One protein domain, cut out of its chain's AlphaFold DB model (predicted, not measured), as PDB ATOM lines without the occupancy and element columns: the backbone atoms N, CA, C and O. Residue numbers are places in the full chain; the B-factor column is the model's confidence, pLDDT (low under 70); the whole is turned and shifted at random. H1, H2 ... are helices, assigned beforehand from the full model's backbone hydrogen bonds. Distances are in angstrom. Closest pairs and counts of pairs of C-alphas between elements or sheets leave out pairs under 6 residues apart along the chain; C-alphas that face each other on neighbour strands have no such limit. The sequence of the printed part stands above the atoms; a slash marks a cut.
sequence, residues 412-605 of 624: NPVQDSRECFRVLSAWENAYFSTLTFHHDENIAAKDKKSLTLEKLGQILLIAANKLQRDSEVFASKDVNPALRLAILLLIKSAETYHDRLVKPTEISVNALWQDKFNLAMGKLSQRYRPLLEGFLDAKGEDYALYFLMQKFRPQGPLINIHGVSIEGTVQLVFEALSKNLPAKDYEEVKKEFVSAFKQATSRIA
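Overview. This is residues 412 to 605 of the 624 residues of an uncharacterized protein of Legionella maceachernii (UniProt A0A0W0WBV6). A helical hairpin, H2 and H3, makes the middle; H8 and H9 pack on one side of it with H1 over them, and the shorter H5, H6 and H7 pack on the other. H1, H2, H3, H8 and H9 form an up-and-down bundle, each running against the one before it. The printed part has 194 residues with nine named helices, H1 to H9 in order, and no named strand: all helix. It is compact, radius of gyration of the C-alphas 16.6 A, spanning 49 by 39 by 29 A.

Arrangement. Start at H1, residues 413 to 434. H2, residues 441 to 470, forms a hairpin with H3, residues 481 to 496; look at the closest C-alphas, Gly 457 and Ala 486, 4.1 A apart. H4, residues 498 to 501, touches H5, residues 513 to 527, closest at C-alphas 501 and 520, 5.4 A. H6, residues 529 to 535, touches H2 at residues 461 to 465 alone, closest at C-alphas 531 and 461, 6.7 A. H7, residues 544 to 555, touches H3 at residues 484 to 491 alone, closest at C-alphas 545 and 487, 6.6 A. H8, residues 566 to 580, touches H1 at residues 413 to 421 alone, closest at C-alphas 571 and 417, 5.1 A. H9, residues 583 to 604, touches H1 at a shallow tilt of 19 degrees, the same way, closest at C-alphas 601 and 427, 4.6 A. Every O i to N i+4 pair is within hydrogen-bond range in H2, H3, H5, H8 and H9; H1 has 17 of 18, H7 6 of 8, H6 1 of 3 with 2 of 4 O i to N i+3 pairs, and H4 is too short.

Along the chain. Find C-alpha 413 at (202.250, -27.456, 79.524); H1 runs 31.4 A from there. H2 spans 43.2 A, and H9 32.1 A to C-alpha 604 at (225.076, -11.792, 77.620).

Size, cuts and confidence. C-alphas 472 and 510 are farthest apart, 50.1 A. The printed part has no cut; the H4 to H5 link is long. Look for pLDDT under 70 at residues 436 to 440, 442 to 443, 498 to 499 and 540.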
ATOM      1  N   ASN A 412     203.000 -31.753  80.209       95.25
ATOM      2  CA  ASN A 412     202.672 -30.846  81.307       95.25
ATOM      3  C   ASN A 412     202.928 -29.384  80.906       95.25
ATOM      4  O   ASN A 412     203.868 -28.753  81.399       95.25
ATOM      5  N   PRO A 413     202.053 -28.801  80.061       94.19
ATOM      6  CA  PRO A 413     202.250 -27.456  79.524       94.19
ATOM      7  C   PRO A 413     202.336 -26.365  80.596       94.19
ATOM      8  O   PRO A 413     202.962 -25.328  80.377       94.19
ATOM      9  N   VAL A 414     201.752 -26.587  81.778       94.75
ATOM     10  CA  VAL A 414     201.837 -25.649  82.907       94.75
ATOM     11  C   VAL A 414     203.239 -25.651  83.521       94.75
ATOM     12  O   VAL A 414     203.796 -24.591  83.791       94.75
ATOM     13  N   GLN A 415     203.832 -26.825  83.739       96.69
ATOM     14  CA  GLN A 415     205.204 -26.932  84.242       96.69
ATOM     15  C   GLN A 415     206.209 -26.427  83.196       96.69
ATOM     16  O   GLN A 415     207.107 -25.651  83.522       96.69
ATOM     17  N   ASP A 416     206.013 -26.825  81.939       96.62
ATOM     18  CA  ASP A 416     206.900 -26.486  80.827       96.62
ATOM     19  C   ASP A 416     206.903 -24.969  80.548       96.62
ATOM     20  O   ASP A 416     207.964 -24.364  80.374       96.62
ATOM     21  N   SER A 417     205.735 -24.313  80.607       97.38
ATOM     22  CA  SER A 417     205.640 -22.848  80.487       97.38
ATOM     23  C   SER A 417     206.339 -22.111  81.628       97.38
ATOM     24  O   SER A 417     207.002 -21.107  81.373       97.38
ATOM     25  N   ARG A 418     206.265 -22.613  82.869       97.69
ATOM     26  CA  ARG A 418     207.001 -22.037  84.010       97.69
ATOM     27  C   ARG A 418     208.509 -22.157  83.831       97.69
ATOM     28  O   ARG A 418     209.229 -21.199  84.111       97.69
ATOM     29  N   GLU A 419     209.003 -23.301  83.356       97.50
ATOM     30  CA  GLU A 419     210.431 -23.454  83.062       97.50
ATOM     31  C   GLU A 419     210.871 -22.490  81.955       97.50
ATOM     32  O   GLU A 419     211.877 -21.791  82.119       97.50
ATOM     33  N   CYS A 420     210.108 -22.417  80.861       96.88
ATOM     34  CA  CYS A 420     210.388 -21.505  79.759       96.88
ATOM     35  C   CYS A 420     210.377 -20.042  80.220       96.88
ATOM     36  O   CYS A 420     211.287 -19.282  79.891       96.88
ATOM     37  N   PHE A 421     209.381 -19.642  81.011       97.56
ATOM     38  CA  PHE A 421     209.299 -18.287  81.543       97.56
ATOM     39  C   PHE A 421     210.490 -17.978  82.452       97.56
ATOM     40  O   PHE A 421     211.104 -16.929  82.305       97.56
ATOM     41  N   ARG A 422     210.915 -18.917  83.306       97.94
ATOM     42  CA  ARG A 422     212.098 -18.741  84.161       97.94
ATOM     43  C   ARG A 422     213.369 -18.458  83.352       97.94
ATOM     44  O   ARG A 422     214.131 -17.561  83.712       97.94
ATOM     45  N   VAL A 423     213.630 -19.217  82.282       96.88
ATOM     46  CA  VAL A 423     214.820 -18.981  81.438       96.88
ATOM     47  C   VAL A 423     214.695 -17.703  80.612       96.88
ATOM     48  O   VAL A 423     215.689 -16.995  80.455       96.88
ATOM     49  N   LEU A 424     213.485 -17.364  80.160       96.31
ATOM     50  CA  LEU A 424     213.192 -16.097  79.501       96.31
ATOM     51  C   LEU A 424     213.445 -14.913  80.442       96.31
ATOM     52  O   LEU A 424     214.141 -13.985  80.057       96.31
ATOM     53  N   SER A 425     212.947 -14.944  81.680       95.50
ATOM     54  CA  SER A 425     213.172 -13.878  82.662       95.50
ATOM     55  C   SER A 425     214.654 -13.712  82.994       95.50
ATOM     56  O   SER A 425     215.129 -12.589  83.142       95.50
ATOM     57  N   ALA A 426     215.413 -14.810  83.070       94.69
ATOM     58  CA  ALA A 426     216.863 -14.739  83.245       94.69
ATOM     59  C   ALA A 426     217.547 -14.047  82.055       94.69
ATOM     60  O   ALA A 426     218.415 -13.198  82.256       94.69
ATOM     61  N   TRP A 427     217.132 -14.377  80.825       95.00
ATOM     62  CA  TRP A 427     217.589 -13.688  79.619       95.00
ATOM     63  C   TRP A 427     217.212 -12.204  79.635       95.00
ATOM     64  O   TRP A 427     218.079 -11.367  79.408       95.00
ATOM     65  N   GLU A 428     215.957 -11.865  79.943       93.69
ATOM     66  CA  GLU A 428     215.492 -10.479  80.018       93.69
ATOM     67  C   GLU A 428     216.328  -9.677  81.013       93.69
ATOM     68  O   GLU A 428     216.795  -8.590  80.691       93.69
ATOM     69  N   ASN A 429     216.540 -10.213  82.215       90.94
ATOM     70  CA  ASN A 429     217.308  -9.535  83.251       90.94
ATOM     71  C   ASN A 429     218.748  -9.293  82.796       90.94
ATOM     72  O   ASN A 429     219.235  -8.169  82.894       90.94
ATOM     73  N   ALA A 430     219.408 -10.311  82.234       89.12
ATOM     74  CA  ALA A 430     220.752 -10.157  81.690       89.12
ATOM     75  C   ALA A 430     220.773  -9.110  80.566       89.12
ATOM     76  O   ALA A 430     221.559  -8.169  80.612       89.12
ATOM     77  N   TYR A 431     219.862  -9.211  79.601       87.62
ATOM     78  CA  TYR A 431     219.822  -8.338  78.437       87.62
ATOM     79  C   TYR A 431     219.524  -6.883  78.792       87.62
ATOM     80  O   TYR A 431     220.307  -5.988  78.472       87.62
ATOM     81  N   PHE A 432     218.427  -6.628  79.495       87.31
ATOM     82  CA  PHE A 432     218.012  -5.271  79.816       87.31
ATOM     83  C   PHE A 432     218.902  -4.620  80.880       87.31
ATOM     84  O   PHE A 432     218.993  -3.400  80.888       87.31
ATOM     85  N   SER A 433     219.639  -5.387  81.697       84.69
ATOM     86  CA  SER A 433     220.668  -4.813  82.583       84.69
ATOM     87  C   SER A 433     221.855  -4.207  81.826       84.69
ATOM     88  O   SER A 433     222.510  -3.297  82.332       84.69
ATOM     89  N   THR A 434     222.128  -4.675  80.601       80.38
ATOM     90  CA  THR A 434     223.184  -4.103  79.747       80.38
ATOM     91  C   THR A 434     222.734  -2.853  78.998       80.38
ATOM     92  O   THR A 434     223.572  -2.107  78.491       80.38
ATOM     93  N   LEU A 435     221.423  -2.607  78.932       77.06
ATOM     94  CA  LEU A 435     220.846  -1.453  78.264       77.06
ATOM     95  C   LEU A 435     220.587  -0.346  79.286       77.06
ATOM     96  O   LEU A 435     219.708  -0.447  80.136       77.06
ATOM     97  N   THR A 436     221.325   0.755  79.180       66.19
ATOM     98  CA  THR A 436     221.010   1.978  79.924       66.19
ATOM     99  C   THR A 436     219.758   2.633  79.341       66.19
ATOM    100  O   THR A 436     219.838   3.433  78.405       66.19
ATOM    101  N   PHE A 437     218.583   2.294  79.880       62.94
ATOM    102  CA  PHE A 437     217.346   3.020  79.600       62.94
ATOM    103  C   PHE A 437     217.374   4.359  80.342       62.94
ATOM    104  O   PHE A 437     217.198   4.415  81.553       62.94
ATOM    105  N   HIS A 438     217.601   5.450  79.614       52.06
ATOM    106  CA  HIS A 438     217.484   6.820  80.134       52.06
ATOM    107  C   HIS A 438     216.118   7.445  79.790       52.06
ATOM    108  O   HIS A 438     216.023   8.648  79.547       52.06
ATOM    109  N   HIS A 439     215.068   6.632  79.675       55.03
ATOM    110  CA  HIS A 439     213.737   7.062  79.235       55.03
ATOM    111  C   HIS A 439     212.671   6.760  80.291       55.03
ATOM    112  O   HIS A 439     212.906   5.950  81.183       55.03
ATOM    113  N   ASP A 440     211.526   7.440  80.167       60.03
ATOM    114  CA  ASP A 440     210.293   7.228  80.941       60.03
ATOM    115  C   ASP A 440     210.056   5.729  81.198       60.03
ATOM    116  O   ASP A 440     210.099   4.918  80.266       60.03
ATOM    117  N   GLU A 441     209.811   5.360  82.458       71.19
ATOM    118  CA  GLU A 441     209.601   3.972  82.887       71.19
ATOM    119  C   GLU A 441     208.516   3.266  82.056       71.19
ATOM    120  O   GLU A 441     208.635   2.077  81.745       71.19
ATOM    121  N   ASN A 442     207.491   4.003  81.612       65.75
ATOM    122  CA  ASN A 442     206.423   3.460  80.774       65.75
ATOM    123  C   ASN A 442     206.898   3.113  79.359       65.75
ATOM    124  O   ASN A 442     206.455   2.118  78.778       65.75
ATOM    125  N   ILE A 443     207.797   3.925  78.796       64.25
ATOM    126  CA  ILE A 443     208.409   3.678  77.486       64.25
ATOM    127  C   ILE A 443     209.307   2.444  77.582       64.25
ATOM    128  O   ILE A 443     209.157   1.512  76.791       64.25
ATOM    129  N   ALA A 444     210.142   2.377  78.623       78.31
ATOM    130  CA  ALA A 444     211.022   1.238  78.870       78.31
ATOM    131  C   ALA A 444     210.242  -0.081  79.041       78.31
ATOM    132  O   ALA A 444     210.654  -1.122  78.524       78.31
ATOM    133  N   ALA A 445     209.080  -0.053  79.705       83.12
ATOM    134  CA  ALA A 445     208.232  -1.232  79.871       83.12
ATOM    135  C   ALA A 445     207.624  -1.730  78.544       83.12
ATOM    136  O   ALA A 445     207.593  -2.940  78.292       83.12
ATOM    137  N   LYS A 446     207.164  -0.818  77.673       83.00
ATOM    138  CA  LYS A 446     206.630  -1.171  76.342       83.00
ATOM    139  C   LYS A 446     207.718  -1.704  75.416       83.00
ATOM    140  O   LYS A 446     207.494  -2.714  74.749       83.00
ATOM    141  N   ASP A 447     208.897  -1.087  75.439       83.94
ATOM    142  CA  ASP A 447     210.086  -1.544  74.715       83.94
ATOM    143  C   ASP A 447     210.486  -2.957  75.123       83.94
ATOM    144  O   ASP A 447     210.669  -3.839  74.274       83.94
ATOM    145  N   LYS A 448     210.567  -3.182  76.439       90.19
ATOM    146  CA  LYS A 448     210.854  -4.489  77.016       90.19
ATOM    147  C   LYS A 448     209.842  -5.523  76.531       90.19
ATOM    148  O   LYS A 448     210.237  -6.559  75.999       90.19
ATOM    149  N   LYS A 449     208.543  -5.219  76.630       92.44
ATOM    150  CA  LYS A 449     207.470  -6.121  76.187       92.44
ATOM    151  C   LYS A 449     207.556  -6.433  74.689       92.44
ATOM    152  O   LYS A 449     207.522  -7.604  74.320       92.44
ATOM    153  N   SER A 450     207.681  -5.413  73.836       93.06
ATOM    154  CA  SER A 450     207.777  -5.575  72.378       93.06
ATOM    155  C   SER A 450     208.962  -6.465  71.997       93.06
ATOM    156  O   SER A 450     208.787  -7.445  71.275       93.06
ATOM    157  N   LEU A 451     210.152  -6.201  72.543       92.19
ATOM    158  CA  LEU A 451     211.337  -6.999  72.241       92.19
ATOM    159  C   LEU A 451     211.238  -8.435  72.758       92.19
ATOM    160  O   LEU A 451     211.657  -9.363  72.067       92.19
ATOM    161  N   THR A 452     210.683  -8.638  73.950       95.19
ATOM    162  CA  THR A 452     210.469  -9.992  74.458       95.19
ATOM    163  C   THR A 452     209.541 -10.786  73.537       95.19
ATOM    164  O   THR A 452     209.853 -11.928  73.197       95.19
ATOM    165  N   LEU A 453     208.441 -10.180  73.071       96.56
ATOM    166  CA  LEU A 453     207.544 -10.808  72.095       96.56
ATOM    167  C   LEU A 453     208.260 -11.099  70.770       96.56
ATOM    168  O   LEU A 453     208.112 -12.194  70.230       96.56
ATOM    169  N   GLU A 454     209.082 -10.165  70.283       95.75
ATOM    170  CA  GLU A 454     209.900 -10.352  69.079       95.75
ATOM    171  C   GLU A 454     210.824 -11.579  69.224       95.75
ATOM    172  O   GLU A 454     210.882 -12.421  68.327       95.75
ATOM    173  N   LYS A 455     211.516 -11.731  70.366       95.44
ATOM    174  CA  LYS A 455     212.430 -12.864  70.602       95.44
ATOM    175  C   LYS A 455     211.721 -14.192  70.802       95.44
ATOM    176  O   LYS A 455     212.194 -15.200  70.279       95.44
ATOM    177  N   LEU A 456     210.582 -14.201  71.490       97.00
ATOM    178  CA  LEU A 456     209.735 -15.389  71.568       97.00
ATOM    179  C   LEU A 456     209.253 -15.816  70.175       97.00
ATOM    180  O   LEU A 456     209.352 -16.993  69.830       97.00
ATOM    181  N   GLY A 457     208.802 -14.862  69.354       97.44
ATOM    182  CA  GLY A 457     208.398 -15.108  67.969       97.44
ATOM    183  C   GLY A 457     209.537 -15.660  67.112       97.44
ATOM    184  O   GLY A 457     209.352 -16.644  66.402       97.44
ATOM    185  N   GLN A 458     210.740 -15.094  67.233       96.44
ATOM    186  CA  GLN A 458     211.932 -15.569  66.530       96.44
ATOM    187  C   GLN A 458     212.283 -17.024  66.875       96.44
ATOM    188  O   GLN A 458     212.552 -17.821  65.979       96.44
ATOM    189  N   ILE A 459     212.289 -17.380  68.161       96.94
ATOM    190  CA  ILE A 459     212.620 -18.742  68.605       96.94
ATOM    191  C   ILE A 459     211.560 -19.739  68.132       96.94
ATOM    192  O   ILE A 459     211.907 -20.809  67.634       96.94
ATOM    193  N   LEU A 460     210.278 -19.366  68.196       97.38
ATOM    194  CA  LEU A 460     209.204 -20.172  67.615       97.38
ATOM    195  C   LEU A 460     209.367 -20.363  66.117       97.38
ATOM    196  O   LEU A 460     209.071 -21.443  65.623       97.38
ATOM    197  N   LEU A 461     209.842 -19.351  65.396       97.31
ATOM    198  CA  LEU A 461     210.058 -19.459  63.959       97.31
ATOM    199  C   LEU A 461     211.201 -20.432  63.625       97.31
ATOM    200  O   LEU A 461     211.102 -21.198  62.668       97.31
ATOM    201  N   ILE A 462     212.259 -20.462  64.441       96.25
ATOM    202  CA  ILE A 462     213.334 -21.464  64.333       96.25
ATOM    203  C   ILE A 462     212.780 -22.867  64.616       96.25
ATOM    204  O   ILE A 462     213.020 -23.796  63.842       96.25
ATOM    205  N   ALA A 463     212.001 -23.021  65.689       96.75
ATOM    206  CA  ALA A 463     211.369 -24.290  66.036       96.75
ATOM    207  C   ALA A 463     210.381 -24.756  64.950       96.75
ATOM    208  O   ALA A 463     210.366 -25.926  64.588       96.75
ATOM    209  N   ALA A 464     209.614 -23.833  64.367       97.25
ATOM    210  CA  ALA A 464     208.687 -24.100  63.275       97.25
ATOM    211  C   ALA A 464     209.402 -24.610  62.022       97.25
ATOM    212  O   ALA A 464     208.916 -25.537  61.383       97.25
ATOM    213  N   ASN A 465     210.560 -24.038  61.684       96.19
ATOM    214  CA  ASN A 465     211.391 -24.509  60.578       96.19
ATOM    215  C   ASN A 465     211.977 -25.907  60.837       96.19
ATOM    216  O   ASN A 465     212.075 -26.715  59.918       96.19
ATOM    217  N   LYS A 466     212.367 -26.212  62.081       96.00
ATOM    218  CA  LYS A 466     212.799 -27.566  62.463       96.00
ATOM    219  C   LYS A 466     211.657 -28.566  62.337       96.00
ATOM    220  O   LYS A 466     211.812 -29.563  61.648       96.00
ATOM    221  N   LEU A 467     210.483 -28.243  62.880       96.06
ATOM    222  CA  LEU A 467     209.284 -29.064  62.706       96.06
ATOM    223  C   LEU A 467     208.954 -29.303  61.232       96.06
ATOM    224  O   LEU A 467     208.611 -30.419  60.863       96.06
ATOM    225  N   GLN A 468     209.095 -28.284  60.386       95.75
ATOM    226  CA  GLN A 468     208.834 -28.399  58.952       95.75
ATOM    227  C   GLN A 468     209.763 -29.389  58.234       95.75
ATOM    228  O   GLN A 468     209.419 -29.871  57.162       95.75
ATOM    229  N   ARG A 469     210.940 -29.682  58.790       95.00
ATOM    230  CA  ARG A 469     211.909 -30.618  58.199       95.00
ATOM    231  C   ARG A 469     211.859 -31.988  58.861       95.00
ATOM    232  O   ARG A 469     211.897 -33.000  58.173       95.00
ATOM    233  N   ASP A 470     211.754 -31.999  60.186       96.50
ATOM    234  CA  ASP A 470     212.054 -33.171  61.004       96.50
ATOM    235  C   ASP A 470     210.780 -33.901  61.479       96.50
ATOM    236  O   ASP A 470     210.847 -35.065  61.879       96.50
ATOM    237  N   SER A 471     209.611 -33.243  61.453       96.81
ATOM    238  CA  SER A 471     208.349 -33.855  61.888       96.81
ATOM    239  C   SER A 471     207.748 -34.736  60.800       96.81
ATOM    240  O   SER A 471     207.428 -34.274  59.707       96.81
ATOM    241  N   GLU A 472     207.438 -35.978  61.159       96.12
ATOM    242  CA  GLU A 472     206.675 -36.912  60.323       96.12
ATOM    243  C   GLU A 472     205.269 -36.381  59.974       96.12
ATOM    244  O   GLU A 472     204.704 -36.740  58.944       96.12
ATOM    245  N   VAL A 473     204.696 -35.513  60.818       96.19
ATOM    246  CA  VAL A 473     203.326 -34.990  60.666       96.19
ATOM    247  C   VAL A 473     203.288 -33.679  59.887       96.19
ATOM    248  O   VAL A 473     202.302 -33.405  59.192       96.19
ATOM    249  N   PHE A 474     204.315 -32.842  60.039       96.00
ATOM    250  CA  PHE A 474     204.334 -31.497  59.466       96.00
ATOM    251  C   PHE A 474     205.258 -31.343  58.262       96.00
ATOM    252  O   PHE A 474     205.067 -30.376  57.535       96.00
ATOM    253  N   ALA A 475     206.157 -32.292  57.974       93.62
ATOM    254  CA  ALA A 475     207.055 -32.196  56.820       93.62
ATOM    255  C   ALA A 475     206.323 -32.000  55.483       93.62
ATOM    256  O   ALA A 475     206.785 -31.257  54.621       93.62
ATOM    257  N   SER A 476     205.146 -32.613  55.328       91.94
ATOM    258  CA  SER A 476     204.324 -32.505  54.119       91.94
ATOM    259  C   SER A 476     203.269 -31.391  54.166       91.94
ATOM    260  O   SER A 476     202.424 -31.330  53.276       91.94
ATOM    261  N   LYS A 477     203.221 -30.576  55.229       92.75
ATOM    262  CA  LYS A 477     202.202 -29.529  55.414       92.75
ATOM    263  C   LYS A 477     202.828 -28.155  55.266       92.75
ATOM    264  O   LYS A 477     203.822 -27.887  55.912       92.75
ATOM    265  N   ASP A 478     202.170 -27.241  54.564       88.06
ATOM    266  CA  ASP A 478     202.689 -25.873  54.379       88.06
ATOM    267  C   ASP A 478     202.682 -25.026  55.665       88.06
ATOM    268  O   ASP A 478     203.230 -23.924  55.707       88.06
ATOM    269  N   VAL A 479     201.982 -25.488  56.707       92.12
ATOM    270  CA  VAL A 479     201.758 -24.739  57.943       92.12
ATOM    271  C   VAL A 479     201.817 -25.674  59.143       92.12
ATOM    272  O   VAL A 479     201.174 -26.726  59.167       92.12
ATOM    273  N   ASN A 480     202.507 -25.226  60.191       95.88
ATOM    274  CA  ASN A 480     202.500 -25.864  61.500       95.88
ATOM    275  C   ASN A 480     202.078 -24.877  62.616       95.88
ATOM    276  O   ASN A 480     202.151 -23.655  62.436       95.88
ATOM    277  N   PRO A 481     201.601 -25.371  63.777       97.31
ATOM    278  CA  PRO A 481     201.149 -24.516  64.878       97.31
ATOM    279  C   PRO A 481     202.224 -23.561  65.413       97.31
ATOM    280  O   PRO A 481     201.903 -22.422  65.755       97.31
ATOM    281  N   ALA A 482     203.492 -23.986  65.446       97.75
ATOM    282  CA  ALA A 482     204.594 -23.146  65.910       97.75
ATOM    283  C   ALA A 482     204.800 -21.928  64.995       97.75
ATOM    284  O   ALA A 482     204.966 -20.819  65.500       97.75
ATOM    285  N   LEU A 483     204.682 -22.098  63.672       97.56
ATOM    286  CA  LEU A 483     204.723 -20.999  62.702       97.56
ATOM    287  C   LEU A 483     203.597 -19.990  62.953       97.56
ATOM    288  O   LEU A 483     203.846 -18.791  63.044       97.56
ATOM    289  N   ARG A 484     202.355 -20.462  63.115       96.88
ATOM    290  CA  ARG A 484     201.197 -19.583  63.368       96.88
ATOM    291  C   ARG A 484     201.387 -18.743  64.632       96.88
ATOM    292  O   ARG A 484     201.101 -17.546  64.622       96.88
ATOM    293  N   LEU A 485     201.898 -19.357  65.701       97.94
ATOM    294  CA  LEU A 485     202.214 -18.663  66.950       97.94
ATOM    295  C   LEU A 485     203.387 -17.686  66.778       97.94
ATOM    296  O   LEU A 485     203.297 -16.560  67.260       97.94
ATOM    297  N   ALA A 486     204.443 -18.065  66.050       97.88
ATOM    298  CA  ALA A 486     205.579 -17.188  65.755       97.88
ATOM    299  C   ALA A 486     205.127 -15.885  65.083       97.88
ATOM    300  O   ALA A 486     205.446 -14.794  65.553       97.88
ATOM    301  N   ILE A 487     204.334 -16.006  64.012       97.25
ATOM    302  CA  ILE A 487     203.820 -14.865  63.249       97.25
ATOM    303  C   ILE A 487     202.929 -13.983  64.125       97.25
ATOM    304  O   ILE A 487     203.090 -12.763  64.115       97.25
ATOM    305  N   LEU A 488     202.052 -14.577  64.941       96.00
ATOM    306  CA  LEU A 488     201.221 -13.831  65.888       96.00
ATOM    307  C   LEU A 488     202.066 -12.995  66.862       96.00
ATOM    308  O   LEU A 488     201.777 -11.815  67.061       96.00
ATOM    309  N   LEU A 489     203.115 -13.576  67.453       97.38
ATOM    310  CA  LEU A 489     203.991 -12.863  68.387       97.38
ATOM    311  C   LEU A 489     204.779 -11.742  67.702       97.38
ATOM    312  O   LEU A 489     204.899 -10.657  68.267       97.38
ATOM    313  N   LEU A 490     205.268 -11.970  66.480       96.44
ATOM    314  CA  LEU A 490     205.966 -10.945  65.701       96.44
ATOM    315  C   LEU A 490     205.037  -9.774  65.356       96.44
ATOM    316  O   LEU A 490     205.417  -8.621  65.553       96.44
ATOM    317  N   ILE A 491     203.795 -10.038  64.949       93.88
ATOM    318  CA  ILE A 491     202.795  -8.985  64.717       93.88
ATOM    319  C   ILE A 491     202.524  -8.212  66.006       93.88
ATOM    320  O   ILE A 491     202.585  -6.984  66.016       93.88
ATOM    321  N   LYS A 492     202.296  -8.912  67.126       94.06
ATOM    322  CA  LYS A 492     202.074  -8.248  68.416       94.06
ATOM    323  C   LYS A 492     203.284  -7.455  68.895       94.06
ATOM    324  O   LYS A 492     203.098  -6.422  69.538       94.06
ATOM    325  N   SER A 493     204.503  -7.867  68.553       94.94
ATOM    326  CA  SER A 493     205.701  -7.068  68.827       94.94
ATOM    327  C   SER A 493     205.690  -5.735  68.069       94.94
ATOM    328  O   SER A 493     206.002  -4.704  68.672       94.94
ATOM    329  N   ALA A 494     205.243  -5.732  66.805       92.38
ATOM    330  CA  ALA A 494     205.094  -4.524  65.991       92.38
ATOM    331  C   ALA A 494     203.960  -3.613  66.482       92.38
ATOM    332  O   ALA A 494     204.131  -2.398  66.500       92.38
ATOM    333  N   GLU A 495     202.833  -4.184  66.917       87.56
ATOM    334  CA  GLU A 495     201.719  -3.416  67.492       87.56
ATOM    335  C   GLU A 495     202.087  -2.761  68.831       87.56
ATOM    336  O   GLU A 495     201.688  -1.630  69.101       87.56
ATOM    337  N   THR A 496     202.827  -3.480  69.686       83.50
ATOM    338  CA  THR A 496     203.095  -3.044  71.067       83.50
ATOM    339  C   THR A 496     203.974  -1.799  71.107       83.50
ATOM    340  O   THR A 496     203.768  -0.947  71.976       83.50
ATOM    341  N   TYR A 497     204.960  -1.685  70.208       72.38
ATOM    342  CA  TYR A 497     205.815  -0.504  70.196       72.38
ATOM    343  C   TYR A 497     206.574  -0.279  68.880       72.38
ATOM    344  O   TYR A 497     207.626  -0.869  68.620       72.38
ATOM    345  N   HIS A 498     206.052   0.629  68.054       67.69
ATOM    346  CA  HIS A 498     206.627   0.974  66.753       67.69
ATOM    347  C   HIS A 498     207.865   1.878  66.852       67.69
ATOM    348  O   HIS A 498     208.724   1.772  65.984       67.69
ATOM    349  N   ASP A 499     208.014   2.715  67.890       64.62
ATOM    350  CA  ASP A 499     209.103   3.715  67.983       64.62
ATOM    351  C   ASP A 499     210.500   3.075  68.123       64.62
ATOM    352  O   ASP A 499     211.518   3.677  67.783       64.62
ATOM    353  N   ARG A 500     210.566   1.809  68.557       72.88
ATOM    354  CA  ARG A 500     211.802   1.013  68.557       72.88
ATOM    355  C   ARG A 500     212.168   0.478  67.178       72.88
ATOM    356  O   ARG A 500     213.346   0.367  66.835       72.88
ATOM    357  N   LEU A 501     211.164   0.073  66.405       71.81
ATOM    358  CA  LEU A 501     211.356  -0.513  65.078       71.81
ATOM    359  C   LEU A 501     211.516   0.576  64.015       71.81
ATOM    360  O   LEU A 501     212.280   0.398  63.066       71.81
ATOM    361  N   VAL A 502     210.850   1.711  64.201       73.25
ATOM    362  CA  VAL A 502     210.799   2.852  63.294       73.25
ATOM    363  C   VAL A 502     211.540   4.020  63.922       73.25
ATOM    364  O   VAL A 502     211.132   4.545  64.952       73.25
ATOM    365  N   LYS A 503     212.630   4.458  63.290       76.62
ATOM    366  CA  LYS A 503     213.367   5.621  63.788       76.62
ATOM    367  C   LYS A 503     212.539   6.887  63.530       76.62
ATOM    368  O   LYS A 503     211.961   6.998  62.450       76.62
ATOM    369  N   PRO A 504     212.579   7.898  64.418       72.06
ATOM    370  CA  PRO A 504     211.898   9.180  64.193       72.06
ATOM    371  C   PRO A 504     212.297   9.895  62.891       72.06
ATOM    372  O   PRO A 504     211.580  10.756  62.407       72.06
ATOM    373  N   THR A 505     213.452   9.550  62.313       79.50
ATOM    374  CA  THR A 505     213.931  10.089  61.031       79.50
ATOM    375  C   THR A 505     213.316   9.412  59.807       79.50
ATOM    376  O   THR A 505     213.446   9.927  58.703       79.50
ATOM    377  N   GLU A 506     212.735   8.224  59.968       76.56
ATOM    378  CA  GLU A 506     212.205   7.416  58.863       76.56
ATOM    379  C   GLU A 506     210.717   7.667  58.625       76.56
ATOM    380  O   GLU A 506     210.215   7.396  57.537       76.56
ATOM    381  N   ILE A 507     210.007   8.175  59.632       79.56
ATOM    382  CA  ILE A 507     208.587   8.475  59.533       79.56
ATOM    383  C   ILE A 507     208.282   9.763  60.288       79.56
ATOM    384  O   ILE A 507     208.866  10.027  61.337       79.56
ATOM    385  N   SER A 508     207.363  10.569  59.755       77.75
ATOM    386  CA  SER A 508     206.930  11.796  60.425       77.75
ATOM    387  C   SER A 508     206.451  11.491  61.846       77.75
ATOM    388  O   SER A 508     205.752  10.502  62.074       77.75
ATOM    389  N   VAL A 509     206.767  12.370  62.802       74.19
ATOM    390  CA  VAL A 509     206.265  12.273  64.186       74.19
ATOM    391  C   VAL A 509     204.732  12.170  64.196       74.19
ATOM    392  O   VAL A 509     204.169  11.396  64.973       74.19
ATOM    393  N   ASN A 510     204.091  12.850  63.236       75.44
ATOM    394  CA  ASN A 510     202.643  12.908  63.027       75.44
ATOM    395  C   ASN A 510     202.095  11.792  62.120       75.44
ATOM    396  O   ASN A 510     200.924  11.839  61.747       75.44
ATOM    397  N   ALA A 511     202.917  10.819  61.717       77.44
ATOM    398  CA  ALA A 511     202.451   9.699  60.907       77.44
ATOM    399  C   ALA A 511     201.385   8.894  61.655       77.44
ATOM    400  O   ALA A 511     201.463   8.718  62.879       77.44
ATOM    401  N   LEU A 512     200.393   8.399  60.913       81.31
ATOM    402  CA  LEU A 512     199.314   7.613  61.490       81.31
ATOM    403  C   LEU A 512     199.885   6.319  62.077       81.31
ATOM    404  O   LEU A 512     200.881   5.783  61.591       81.31
ATOM    405  N   TRP A 513     199.226   5.790  63.110       82.31
ATOM    406  CA  TRP A 513     199.615   4.518  63.727       82.31
ATOM    407  C   TRP A 513     199.783   3.405  62.682       82.31
ATOM    408  O   TRP A 513     200.755   2.656  62.736       82.31
ATOM    409  N   GLN A 514     198.900   3.368  61.678       81.00
ATOM    410  CA  GLN A 514     198.948   2.388  60.596       81.00
ATOM    411  C   GLN A 514     200.250   2.459  59.790       81.00
ATOM    412  O   GLN A 514     200.807   1.421  59.445       81.00
ATOM    413  N   ASP A 515     200.761   3.659  59.516       83.56
ATOM    414  CA  ASP A 515     201.998   3.829  58.751       83.56
ATOM    415  C   ASP A 515     203.197   3.329  59.563       83.56
ATOM    416  O   ASP A 515     204.061   2.617  59.045       83.56
ATOM    417  N   LYS A 516     203.212   3.637  60.867       83.81
ATOM    418  CA  LYS A 516     204.247   3.166  61.797       83.81
ATOM    419  C   LYS A 516     204.206   1.642  61.943       83.81
ATOM    420  O   LYS A 516     205.250   0.994  61.894       83.81
ATOM    421  N   PHE A 517     203.010   1.068  62.056       87.19
ATOM    422  CA  PHE A 517     202.796  -0.375  62.116       87.19
ATOM    423  C   PHE A 517     203.220  -1.078  60.819       87.19
ATOM    424  O   PHE A 517     203.975  -2.047  60.868       87.19
ATOM    425  N   ASN A 518     202.810  -0.569  59.655       87.75
ATOM    426  CA  ASN A 518     203.183  -1.131  58.354       87.75
ATOM    427  C   ASN A 518     204.705  -1.109  58.148       87.75
ATOM    428  O   ASN A 518     205.284  -2.096  57.691       87.75
ATOM    429  N   LEU A 519     205.370  -0.015  58.536       88.50
ATOM    430  CA  LEU A 519     206.825   0.096  58.454       88.50
ATOM    431  C   LEU A 519     207.529  -0.866  59.425       88.50
ATOM    432  O   LEU A 519     208.500  -1.526  59.046       88.50
ATOM    433  N   ALA A 520     207.025  -0.997  60.655       90.19
ATOM    434  CA  ALA A 520     207.508  -1.982  61.621       90.19
ATOM    435  C   ALA A 520     207.360  -3.422  61.090       90.19
ATOM    436  O   ALA A 520     208.315  -4.199  61.137       90.19
ATOM    437  N   MET A 521     206.206  -3.756  60.509       91.62
ATOM    438  CA  MET A 521     205.933  -5.050  59.878       91.62
ATOM    439  C   MET A 521     206.855  -5.334  58.689       91.62
ATOM    440  O   MET A 521     207.360  -6.453  58.565       91.62
ATOM    441  N   GLY A 522     207.119  -4.336  57.841       90.31
ATOM    442  CA  GLY A 522     208.076  -4.453  56.738       90.31
ATOM    443  C   GLY A 522     209.491  -4.751  57.241       90.31
ATOM    444  O   GLY A 522     210.146  -5.678  56.768       90.31
ATOM    445  N   LYS A 523     209.938  -4.051  58.289       91.00
ATOM    446  CA  LYS A 523     211.252  -4.288  58.908       91.00
ATOM    447  C   LYS A 523     211.384  -5.663  59.543       91.00
ATOM    448  O   LYS A 523     212.425  -6.298  59.387       91.00
ATOM    449  N   LEU A 524     210.359  -6.126  60.257       93.69
ATOM    450  CA  LEU A 524     210.355  -7.479  60.811       93.69
ATOM    451  C   LEU A 524     210.340  -8.530  59.693       93.69
ATOM    452  O   LEU A 524     211.082  -9.504  59.780       93.69
ATOM    453  N   SER A 525     209.569  -8.305  58.621       93.81
ATOM    454  CA  SER A 525     209.539  -9.194  57.449       93.81
ATOM    455  C   SER A 525     210.912  -9.302  56.799       93.81
ATOM    456  O   SER A 525     211.372 -10.405  56.528       93.81
ATOM    457  N   GLN A 526     211.604  -8.176  56.614       92.88
ATOM    458  CA  GLN A 526     212.957  -8.159  56.068       92.88
ATOM    459  C   GLN A 526     213.964  -8.829  57.010       92.88
ATOM    460  O   GLN A 526     214.768  -9.645  56.564       92.88
ATOM    461  N   ARG A 527     213.911  -8.512  58.311       93.56
ATOM    462  CA  ARG A 527     214.815  -9.064  59.332       93.56
ATOM    463  C   ARG A 527     214.714 -10.581  59.430       93.56
ATOM    464  O   ARG A 527     215.733 -11.232  59.597       93.56
ATOM    465  N   TYR A 528     213.501 -11.122  59.353       94.94
ATOM    466  CA  TYR A 528     213.247 -12.553  59.513       94.94
ATOM    467  C   TYR A 528     213.059 -13.294  58.193       94.94
ATOM    468  O   TYR A 528     212.722 -14.475  58.205       94.94
ATOM    469  N   ARG A 529     213.315 -12.638  57.055       93.12
ATOM    470  CA  ARG A 529     213.138 -13.215  55.720       93.12
ATOM    471  C   ARG A 529     213.795 -14.592  55.555       93.12
ATOM    472  O   ARG A 529     213.091 -15.475  55.071       93.12
ATOM    473  N   PRO A 530     215.043 -14.839  56.004       93.12
ATOM    474  CA  PRO A 530     215.673 -16.151  55.826       93.12
ATOM    475  C   PRO A 530     214.945 -17.284  56.559       93.12
ATOM    476  O   PRO A 530     214.946 -18.422  56.106       93.12
ATOM    477  N   LEU A 531     214.274 -16.971  57.671       94.44
ATOM    478  CA  LEU A 531     213.466 -17.930  58.426       94.44
ATOM    479  C   LEU A 531     212.030 -18.058  57.892       94.44
ATOM    480  O   LEU A 531     211.333 -19.006  58.247       94.44
ATOM    481  N   LEU A 532     211.566 -17.099  57.088       94.31
ATOM    482  CA  LEU A 532     210.215 -17.080  56.522       94.31
ATOM    483  C   LEU A 532     210.162 -17.683  55.116       94.31
ATOM    484  O   LEU A 532     209.115 -18.187  54.731       94.31
ATOM    485  N   GLU A 533     211.266 -17.649  54.363       91.81
ATOM    486  CA  GLU A 533     211.305 -18.044  52.946       91.81
ATOM    487  C   GLU A 533     210.818 -19.479  52.711       91.81
ATOM    488  O   GLU A 533     210.116 -19.724  51.734       91.81
ATOM    489  N   GLY A 534     211.090 -20.403  53.639       89.88
ATOM    490  CA  GLY A 534     210.617 -21.790  53.559       89.88
ATOM    491  C   GLY A 534     209.093 -21.966  53.639       89.88
ATOM    492  O   GLY A 534     208.601 -23.053  53.358       89.88
ATOM    493  N   PHE A 535     208.346 -20.919  54.005       92.19
ATOM    494  CA  PHE A 535     206.887 -20.946  54.161       92.19
ATOM    495  C   PHE A 535     206.139 -20.090  53.128       92.19
ATOM    496  O   PHE A 535     204.909 -19.982  53.194       92.19
ATOM    497  N   LEU A 536     206.862 -19.438  52.213       90.94
ATOM    498  CA  LEU A 536     206.295 -18.544  51.205       90.94
ATOM    499  C   LEU A 536     206.214 -19.247  49.850       90.94
ATOM    500  O   LEU A 536     207.183 -19.841  49.386       90.94
ATOM    501  N   ASP A 537     205.067 -19.104  49.188       81.31
ATOM    502  CA  ASP A 537     204.812 -19.721  47.882       81.31
ATOM    503  C   ASP A 537     205.562 -18.988  46.742       81.31
ATOM    504  O   ASP A 537     205.840 -19.571  45.692       81.31
ATOM    505  N   ALA A 538     205.939 -17.717  46.945       71.88
ATOM    506  CA  ALA A 538     206.660 -16.896  45.975       71.88
ATOM    507  C   ALA A 538     207.907 -16.229  46.581       71.88
ATOM    508  O   ALA A 538     207.856 -15.545  47.605       71.88
ATOM    509  N   LYS A 539     209.046 -16.364  45.890       71.12
ATOM    510  CA  LYS A 539     210.268 -15.616  46.211       71.12
ATOM    511  C   LYS A 539     210.076 -14.153  45.824       71.12
ATOM    512  O   LYS A 539     209.872 -13.860  44.651       71.12
ATOM    513  N   GLY A 540     210.198 -13.231  46.779       63.84
ATOM    514  CA  GLY A 540     210.206 -11.794  46.467       63.84
ATOM    515  C   GLY A 540     209.352 -10.906  47.361       63.84
ATOM    516  O   GLY A 540     209.470  -9.693  47.265       63.84
ATOM    517  N   GLU A 541     208.525 -11.465  48.239       72.31
ATOM    518  CA  GLU A 541     207.569 -10.669  49.005       72.31
ATOM    519  C   GLU A 541     208.236  -9.879  50.144       72.31
ATOM    520  O   GLU A 541     208.603 -10.427  51.184       72.31
ATOM    521  N   ASP A 542     208.352  -8.558  49.975       77.50
ATOM    522  CA  ASP A 542     208.904  -7.644  50.992       77.50
ATOM    523  C   ASP A 542     208.054  -7.567  52.276       77.50
ATOM    524  O   ASP A 542     208.523  -7.112  53.319       77.50
ATOM    525  N   TYR A 543     206.826  -8.091  52.226       86.12
ATOM    526  CA  TYR A 543     205.869  -8.140  53.330       86.12
ATOM    527  C   TYR A 543     205.517  -9.577  53.743       86.12
ATOM    528  O   TYR A 543     204.363  -9.875  54.046       86.12
ATOM    529  N   ALA A 544     206.506 -10.475  53.775       91.06
ATOM    530  CA  ALA A 544     206.345 -11.887  54.144       91.06
ATOM    531  C   ALA A 544     205.444 -12.133  55.375       91.06
ATOM    532  O   ALA A 544     204.553 -12.983  55.336       91.06
ATOM    533  N   LEU A 545     205.617 -11.367  56.462       91.56
ATOM    534  CA  LEU A 545     204.783 -11.528  57.661       91.56
ATOM    535  C   LEU A 545     203.314 -11.180  57.403       91.56
ATOM    536  O   LEU A 545     202.428 -11.831  57.950       91.56
ATOM    537  N   TYR A 546     203.048 -10.168  56.574       88.50
ATOM    538  CA  TYR A 546     201.689  -9.769  56.218       88.50
ATOM    539  C   TYR A 546     200.997 -10.849  55.381       88.50
ATOM    540  O   TYR A 546     199.844 -11.184  55.647       88.50
ATOM    541  N   PHE A 547     201.697 -11.446  54.414       90.38
ATOM    542  CA  PHE A 547     201.147 -12.539  53.610       90.38
ATOM    543  C   PHE A 547     200.829 -13.767  54.460       90.38
ATOM    544  O   PHE A 547     199.716 -14.290  54.389       90.38
ATOM    545  N   LEU A 548     201.746 -14.170  55.344       91.75
ATOM    546  CA  LEU A 548     201.510 -15.274  56.277       91.75
ATOM    547  C   LEU A 548     200.363 -14.971  57.250       91.75
ATOM    548  O   LEU A 548     199.529 -15.836  57.511       91.75
ATOM    549  N   MET A 549     200.249 -13.728  57.726       90.12
ATOM    550  CA  MET A 549     199.107 -13.290  58.531       90.12
ATOM    551  C   MET A 549     197.783 -13.482  57.784       90.12
ATOM    552  O   MET A 549     196.841 -14.046  58.343       90.12
ATOM    553  N   GLN A 550     197.701 -13.046  56.522       87.88
ATOM    554  CA  GLN A 550     196.495 -13.220  55.709       87.88
ATOM    555  C   GLN A 550     196.219 -14.700  55.413       87.88
ATOM    556  O   GLN A 550     195.066 -15.118  55.491       87.88
ATOM    557  N   LYS A 551     197.262 -15.509  55.171       89.38
ATOM    558  CA  LYS A 551     197.163 -16.969  54.979       89.38
ATOM    559  C   LYS A 551     196.565 -17.662  56.207       89.38
ATOM    560  O   LYS A 551     195.776 -18.593  56.065       89.38
ATOM    561  N   PHE A 552     196.889 -17.200  57.416       89.81
ATOM    562  CA  PHE A 552     196.398 -17.805  58.662       89.81
ATOM    563  C   PHE A 552     195.070 -17.236  59.156       89.81
ATOM    564  O   PHE A 552     194.398 -17.888  59.954       89.81
ATOM    565  N   ARG A 553     194.656 -16.061  58.673       84.31
ATOM    566  CA  ARG A 553     193.424 -15.384  59.102       84.31
ATOM    567  C   ARG A 553     192.163 -16.265  59.026       84.31
ATOM    568  O   ARG A 553     191.414 -16.254  60.001       84.31
ATOM    569  N   PRO A 554     191.920 -17.060  57.961       84.38
ATOM    570  CA  PRO A 554     190.740 -17.926  57.883       84.38
ATOM    571  C   PRO A 554     190.724 -19.050  58.926       84.38
ATOM    572  O   PRO A 554     189.667 -19.590  59.219       84.38
ATOM    573  N   GLN A 555     191.882 -19.408  59.488       85.44
ATOM    574  CA  GLN A 555     192.021 -20.499  60.459       85.44
ATOM    575  C   GLN A 555     191.799 -20.040  61.910       85.44
ATOM    576  O   GLN A 555     191.969 -20.836  62.837       85.44
ATOM    577  N   GLY A 556     191.495 -18.754  62.120       82.31
ATOM    578  CA  GLY A 556     191.355 -18.142  63.438       82.31
ATOM    579  C   GLY A 556     192.678 -18.004  64.213       82.31
ATOM    580  O   GLY A 556     193.722 -18.532  63.809       82.31
ATOM    581  N   PRO A 557     192.685 -17.265  65.332       86.25
ATOM    582  CA  PRO A 557     193.834 -17.216  66.228       86.25
ATOM    583  C   PRO A 557     193.949 -18.517  67.039       86.25
ATOM    584  O   PRO A 557     192.951 -19.023  67.543       86.25
ATOM    585  N   LEU A 558     195.169 -19.036  67.215       91.50
ATOM    586  CA  LEU A 558     195.414 -20.162  68.135       91.50
ATOM    587  C   LEU A 558     195.329 -19.736  69.606       91.50
ATOM    588  O   LEU A 558     194.950 -20.531  70.459       91.50
ATOM    589  N   ILE A 559     195.701 -18.485  69.891       94.62
ATOM    590  CA  ILE A 559     195.661 -17.864  71.216       94.62
ATOM    591  C   ILE A 559     195.275 -16.391  71.087       94.62
ATOM    592  O   ILE A 559     195.568 -15.755  70.072       94.62
ATOM    593  N   ASN A 560     194.667 -15.831  72.133       90.94
ATOM    594  CA  ASN A 560     194.444 -14.393  72.259       90.94
ATOM    595  C   ASN A 560     195.373 -13.825  73.337       90.94
ATOM    596  O   ASN A 560     195.254 -14.182  74.504       90.94
ATOM    597  N   ILE A 561     196.296 -12.950  72.937       92.44
ATOM    598  CA  ILE A 561     197.312 -12.360  73.826       92.44
ATOM    599  C   ILE A 561     197.122 -10.851  74.034       92.44
ATOM    600  O   ILE A 561     198.011 -10.165  74.540       92.44
ATOM    601  N   HIS A 562     195.965 -10.307  73.645       85.88
ATOM    602  CA  HIS A 562     195.663  -8.896  73.861       85.88
ATOM    603  C   HIS A 562     195.524  -8.594  75.362       85.88
ATOM    604  O   HIS A 562     194.803  -9.283  76.076       85.88
ATOM    605  N   GLY A 563     196.253  -7.587  75.855       84.06
ATOM    606  CA  GLY A 563     196.272  -7.232  77.281       84.06
ATOM    607  C   GLY A 563     196.961  -8.247  78.207       84.06
ATOM    608  O   GLY A 563     197.047  -8.008  79.407       84.06
ATOM    609  N   VAL A 564     197.499  -9.352  77.680       90.88
ATOM    610  CA  VAL A 564     198.130 -10.404  78.491       90.88
ATOM    611  C   VAL A 564     199.573 -10.018  78.852       90.88
ATOM    612  O   VAL A 564     200.267  -9.320  78.095       90.88
ATOM    613  N   SER A 565     200.032 -10.442  80.034       94.81
ATOM    614  CA  SER A 565     201.434 -10.325  80.458       94.81
ATOM    615  C   SER A 565     202.351 -11.231  79.620       94.81
ATOM    616  O   SER A 565     201.885 -12.114  78.896       94.81
ATOM    617  N   ILE A 566     203.672 -11.038  79.705       96.56
ATOM    618  CA  ILE A 566     204.628 -11.948  79.048       96.56
ATOM    619  C   ILE A 566     204.494 -13.372  79.606       96.56
ATOM    620  O   ILE A 566     204.435 -14.318  78.829       96.56
ATOM    621  N   GLU A 567     204.372 -13.526  80.925       97.44
ATOM    622  CA  GLU A 567     204.170 -14.832  81.566       97.44
ATOM    623  C   GLU A 567     202.903 -15.529  81.054       97.44
ATOM    624  O   GLU A 567     202.962 -16.668  80.593       97.44
ATOM    625  N   GLY A 568     201.771 -14.814  81.037       96.31
ATOM    626  CA  GLY A 568     200.515 -15.350  80.511       96.31
ATOM    627  C   GLY A 568     200.602 -15.678  79.018       96.31
ATOM    628  O   GLY A 568     200.035 -16.668  78.568       96.31
ATOM    629  N   THR A 569     201.372 -14.901  78.249       97.88
ATOM    630  CA  THR A 569     201.638 -15.190  76.832       97.88
ATOM    631  C   THR A 569     202.401 -16.505  76.675       97.88
ATOM    632  O   THR A 569     202.012 -17.334  75.856       97.88
ATOM    633  N   VAL A 570     203.445 -16.738  77.480       98.19
ATOM    634  CA  VAL A 570     204.201 -18.003  77.475       98.19
ATOM    635  C   VAL A 570     203.295 -19.176  77.860       98.19
ATOM    636  O   VAL A 570     203.312 -20.202  77.185       98.19
ATOM    637  N   GLN A 571     202.450 -19.018  78.882       98.06
ATOM    638  CA  GLN A 571     201.491 -20.052  79.279       98.06
ATOM    639  C   GLN A 571     200.532 -20.418  78.137       98.06
ATOM    640  O   GLN A 571     200.405 -21.595  77.801       98.06
ATOM    641  N   LEU A 572     199.912 -19.418  77.501       97.56
ATOM    642  CA  LEU A 572     198.991 -19.629  76.380       97.56
ATOM    643  C   LEU A 572     199.686 -20.296  75.186       97.56
ATOM    644  O   LEU A 572     199.111 -21.188  74.566       97.56
ATOM    645  N   VAL A 573     200.928 -19.907  74.877       98.38
ATOM    646  CA  VAL A 573     201.729 -20.531  73.811       98.38
ATOM    647  C   VAL A 573     201.926 -22.022  74.082       98.38
ATOM    648  O   VAL A 573     201.642 -22.838  73.211       98.38
ATOM    649  N   PHE A 574     202.371 -22.400  75.280       98.25
ATOM    650  CA  PHE A 574     202.618 -23.805  75.619       98.25
ATOM    651  C   PHE A 574     201.329 -24.624  75.699       98.25
ATOM    652  O   PHE A 574     201.312 -25.779  75.269       98.25
ATOM    653  N   GLU A 575     200.239 -24.031  76.185       97.62
ATOM    654  CA  GLU A 575     198.920 -24.656  76.149       97.62
ATOM    655  C   GLU A 575     198.488 -24.932  74.701       97.62
ATOM    656  O   GLU A 575     198.127 -26.063  74.369       97.62
ATOM    657  N   ALA A 576     198.602 -23.945  73.809       97.44
ATOM    658  CA  ALA A 576     198.267 -24.114  72.400       97.44
ATOM    659  C   ALA A 576     199.165 -25.141  71.699       97.44
ATOM    660  O   ALA A 576     198.654 -25.966  70.945       97.44
ATOM    661  N   LEU A 577     200.473 -25.146  71.968       98.00
ATOM    662  CA  LEU A 577     201.392 -26.146  71.417       98.00
ATOM    663  C   LEU A 577     201.007 -27.559  71.869       98.00
ATOM    664  O   LEU A 577     200.916 -28.448  71.030       98.00
ATOM    665  N   SER A 578     200.702 -27.763  73.155       97.19
ATOM    666  CA  SER A 578     200.337 -29.089  73.684       97.19
ATOM    667  C   SER A 578     199.036 -29.643  73.100       97.19
ATOM    668  O   SER A 578     198.884 -30.852  72.961       97.19
ATOM    669  N   LYS A 579     198.102 -28.758  72.725       96.19
ATOM    670  CA  LYS A 579     196.825 -29.131  72.101       96.19
ATOM    671  C   LYS A 579     196.953 -29.435  70.609       96.19
ATOM    672  O   LYS A 579     196.112 -30.148  70.073       96.19
ATOM    673  N   ASN A 580     197.950 -28.861  69.932       96.69
ATOM    674  CA  ASN A 580     198.030 -28.864  68.467       96.69
ATOM    675  C   ASN A 580     199.246 -29.614  67.897       96.69
ATOM    676  O   ASN A 580     199.313 -29.800  66.682       96.69
ATOM    677  N   LEU A 581     200.201 -30.036  68.730       96.69
ATOM    678  CA  LEU A 581     201.368 -30.815  68.314       96.69
ATOM    679  C   LEU A 581     201.314 -32.249  68.866       96.69
ATOM    680  O   LEU A 581     200.896 -32.450  70.007       96.69
ATOM    681  N   PRO A 582     201.793 -33.249  68.102       96.31
ATOM    682  CA  PRO A 582     202.144 -34.554  68.650       96.31
ATOM    683  C   PRO A 582     203.156 -34.425  69.793       96.31
ATOM    684  O   PRO A 582     203.993 -33.524  69.787       96.31
ATOM    685  N   ALA A 583     203.141 -35.365  70.742       95.75
ATOM    686  CA  ALA A 583     204.005 -35.306  71.925       95.75
ATOM    687  C   ALA A 583     205.505 -35.183  71.588       95.75
ATOM    688  O   ALA A 583     206.204 -34.385  72.202       95.75
ATOM    689  N   LYS A 584     205.988 -35.917  70.575       96.31
ATOM    690  CA  LYS A 584     207.383 -35.841  70.096       96.31
ATOM    691  C   LYS A 584     207.740 -34.433  69.599       96.31
ATOM    692  O   LYS A 584     208.732 -33.859  70.034       96.31
ATOM    693  N   ASP A 585     206.898 -33.864  68.742       97.50
ATOM    694  CA  ASP A 585     207.095 -32.529  68.166       97.50
ATOM    695  C   ASP A 585     207.007 -31.430  69.232       97.50
ATOM    696  O   ASP A 585     207.776 -30.469  69.212       97.50
ATOM    697  N   TYR A 586     206.089 -31.579  70.187       97.88
ATOM    698  CA  TYR A 586     205.965 -30.683  71.332       97.88
ATOM    699  C   TYR A 586     207.257 -30.631  72.159       97.88
ATOM    700  O   TYR A 586     207.745 -29.544  72.473       97.88
ATOM    701  N   GLU A 587     207.828 -31.795  72.485       97.19
ATOM    702  CA  GLU A 587     209.068 -31.894  73.256       97.19
ATOM    703  C   GLU A 587     210.260 -31.266  72.521       97.19
ATOM    704  O   GLU A 587     211.056 -30.556  73.140       97.19
ATOM    705  N   GLU A 588     210.356 -31.439  71.198       96.69
ATOM    706  CA  GLU A 588     211.402 -30.792  70.396       96.69
ATOM    707  C   GLU A 588     211.247 -29.264  70.365       96.69
ATOM    708  O   GLU A 588     212.223 -28.537  70.578       96.69
ATOM    709  N   VAL A 589     210.022 -28.745  70.199       97.19
ATOM    710  CA  VAL A 589     209.771 -27.294  70.290       97.19
ATOM    711  C   VAL A 589     210.146 -26.767  71.674       97.19
ATOM    712  O   VAL A 589     210.855 -25.764  71.779       97.19
ATOM    713  N   LYS A 590     209.726 -27.448  72.747       97.00
ATOM    714  CA  LYS A 590     210.063 -27.075  74.128       97.00
ATOM    715  C   LYS A 590     211.575 -27.016  74.346       97.00
ATOM    716  O   LYS A 590     212.090 -26.040  74.901       97.00
ATOM    717  N   LYS A 591     212.290 -28.051  73.910       96.44
ATOM    718  CA  LYS A 591     213.748 -28.138  74.011       96.44
ATOM    719  C   LYS A 591     214.420 -26.972  73.292       96.44
ATOM    720  O   LYS A 591     215.358 -26.391  73.843       96.44
ATOM    721  N   GLU A 592     213.919 -26.589  72.119       95.12
ATOM    722  CA  GLU A 592     214.437 -25.444  71.371       95.12
ATOM    723  C   GLU A 592     214.272 -24.132  72.142       95.12
ATOM    724  O   GLU A 592     215.241 -23.388  72.287       95.12
ATOM    725  N   PHE A 593     213.090 -23.884  72.716       93.06
ATOM    726  CA  PHE A 593     212.835 -22.711  73.557       93.06
ATOM    727  C   PHE A 593     213.824 -22.592  74.710       93.06
ATOM    728  O   PHE A 593     214.494 -21.568  74.881       93.06
ATOM    729  N   VAL A 594     213.915 -23.654  75.510       94.19
ATOM    730  CA  VAL A 594     214.732 -23.659  76.722       94.19
ATOM    731  C   VAL A 594     216.214 -23.531  76.371       94.19
ATOM    732  O   VAL A 594     216.941 -22.778  77.022       94.19
ATOM    733  N   SER A 595     216.663 -24.237  75.331       95.25
ATOM    734  CA  SER A 595     218.046 -24.196  74.854       95.25
ATOM    735  C   SER A 595     218.425 -22.818  74.313       95.25
ATOM    736  O   SER A 595     219.455 -22.272  74.713       95.25
ATOM    737  N   ALA A 596     217.584 -22.218  73.465       94.38
ATOM    738  CA  ALA A 596     217.859 -20.927  72.842       94.38
ATOM    739  C   ALA A 596     218.010 -19.811  73.884       94.38
ATOM    740  O   ALA A 596     218.996 -19.070  73.846       94.38
ATOM    741  N   PHE A 597     217.100 -19.729  74.862       94.62
ATOM    742  CA  PHE A 597     217.215 -18.728  75.924       94.62
ATOM    743  C   PHE A 597     218.409 -18.985  76.842       94.62
ATOM    744  O   PHE A 597     219.148 -18.047  77.118       94.62
ATOM    745  N   LYS A 598     218.678 -20.234  77.257       94.88
ATOM    746  CA  LYS A 598     219.875 -20.552  78.061       94.88
ATOM    747  C   LYS A 598     221.163 -20.122  77.351       94.88
ATOM    748  O   LYS A 598     222.016 -19.479  77.962       94.88
ATOM    749  N   GLN A 599     221.286 -20.432  76.059       93.00
ATOM    750  CA  GLN A 599     222.442 -20.037  75.252       93.00
ATOM    751  C   GLN A 599     222.549 -18.515  75.115       93.00
ATOM    752  O   GLN A 599     223.634 -17.965  75.302       93.00
ATOM    753  N   ALA A 600     221.438 -17.827  74.839       90.00
ATOM    754  CA  ALA A 600     221.414 -16.371  74.745       90.00
ATOM    755  C   ALA A 600     221.831 -15.717  76.072       90.00
ATOM    756  O   ALA A 600     222.715 -14.863  76.074       90.00
ATOM    757  N   THR A 601     221.279 -16.163  77.205       92.12
ATOM    758  CA  THR A 601     221.645 -15.662  78.539       92.12
ATOM    759  C   THR A 601     223.126 -15.865  78.828       92.12
ATOM    760  O   THR A 601     223.784 -14.925  79.259       92.12
ATOM    761  N   SER A 602     223.674 -17.056  78.550       91.56
ATOM    762  CA  SER A 602     225.077 -17.384  78.855       91.56
ATOM    763  C   SER A 602     226.103 -16.491  78.155       91.56
ATOM    764  O   SER A 602     227.209 -16.327  78.652       91.56
ATOM    765  N   ARG A 603     225.742 -15.904  77.008       87.25
ATOM    766  CA  ARG A 603     226.632 -15.025  76.238       87.25
ATOM    767  C   ARG A 603     226.468 -13.545  76.572       87.25
ATOM    768  O   ARG A 603     227.335 -12.757  76.217       87.25
ATOM    769  N   ILE A 604     225.351 -13.171  77.194       85.06
ATOM    770  CA  ILE A 604     225.076 -11.792  77.620       85.06
ATOM    771  C   ILE A 604     225.526 -11.581  79.061       85.06
ATOM    772  O   ILE A 604     225.995 -10.497  79.402       85.06
ATOM    773  N   ALA A 605     225.361 -12.602  79.909       81.75
ATOM    774  CA  ALA A 605     225.819 -12.548  81.283       81.75
ATOM    775  C   ALA A 605     227.314 -12.191  81.276       81.75
ATOM    776  O   ALA A 605     228.079 -12.852  80.566       81.75
TER     777      ALA A 605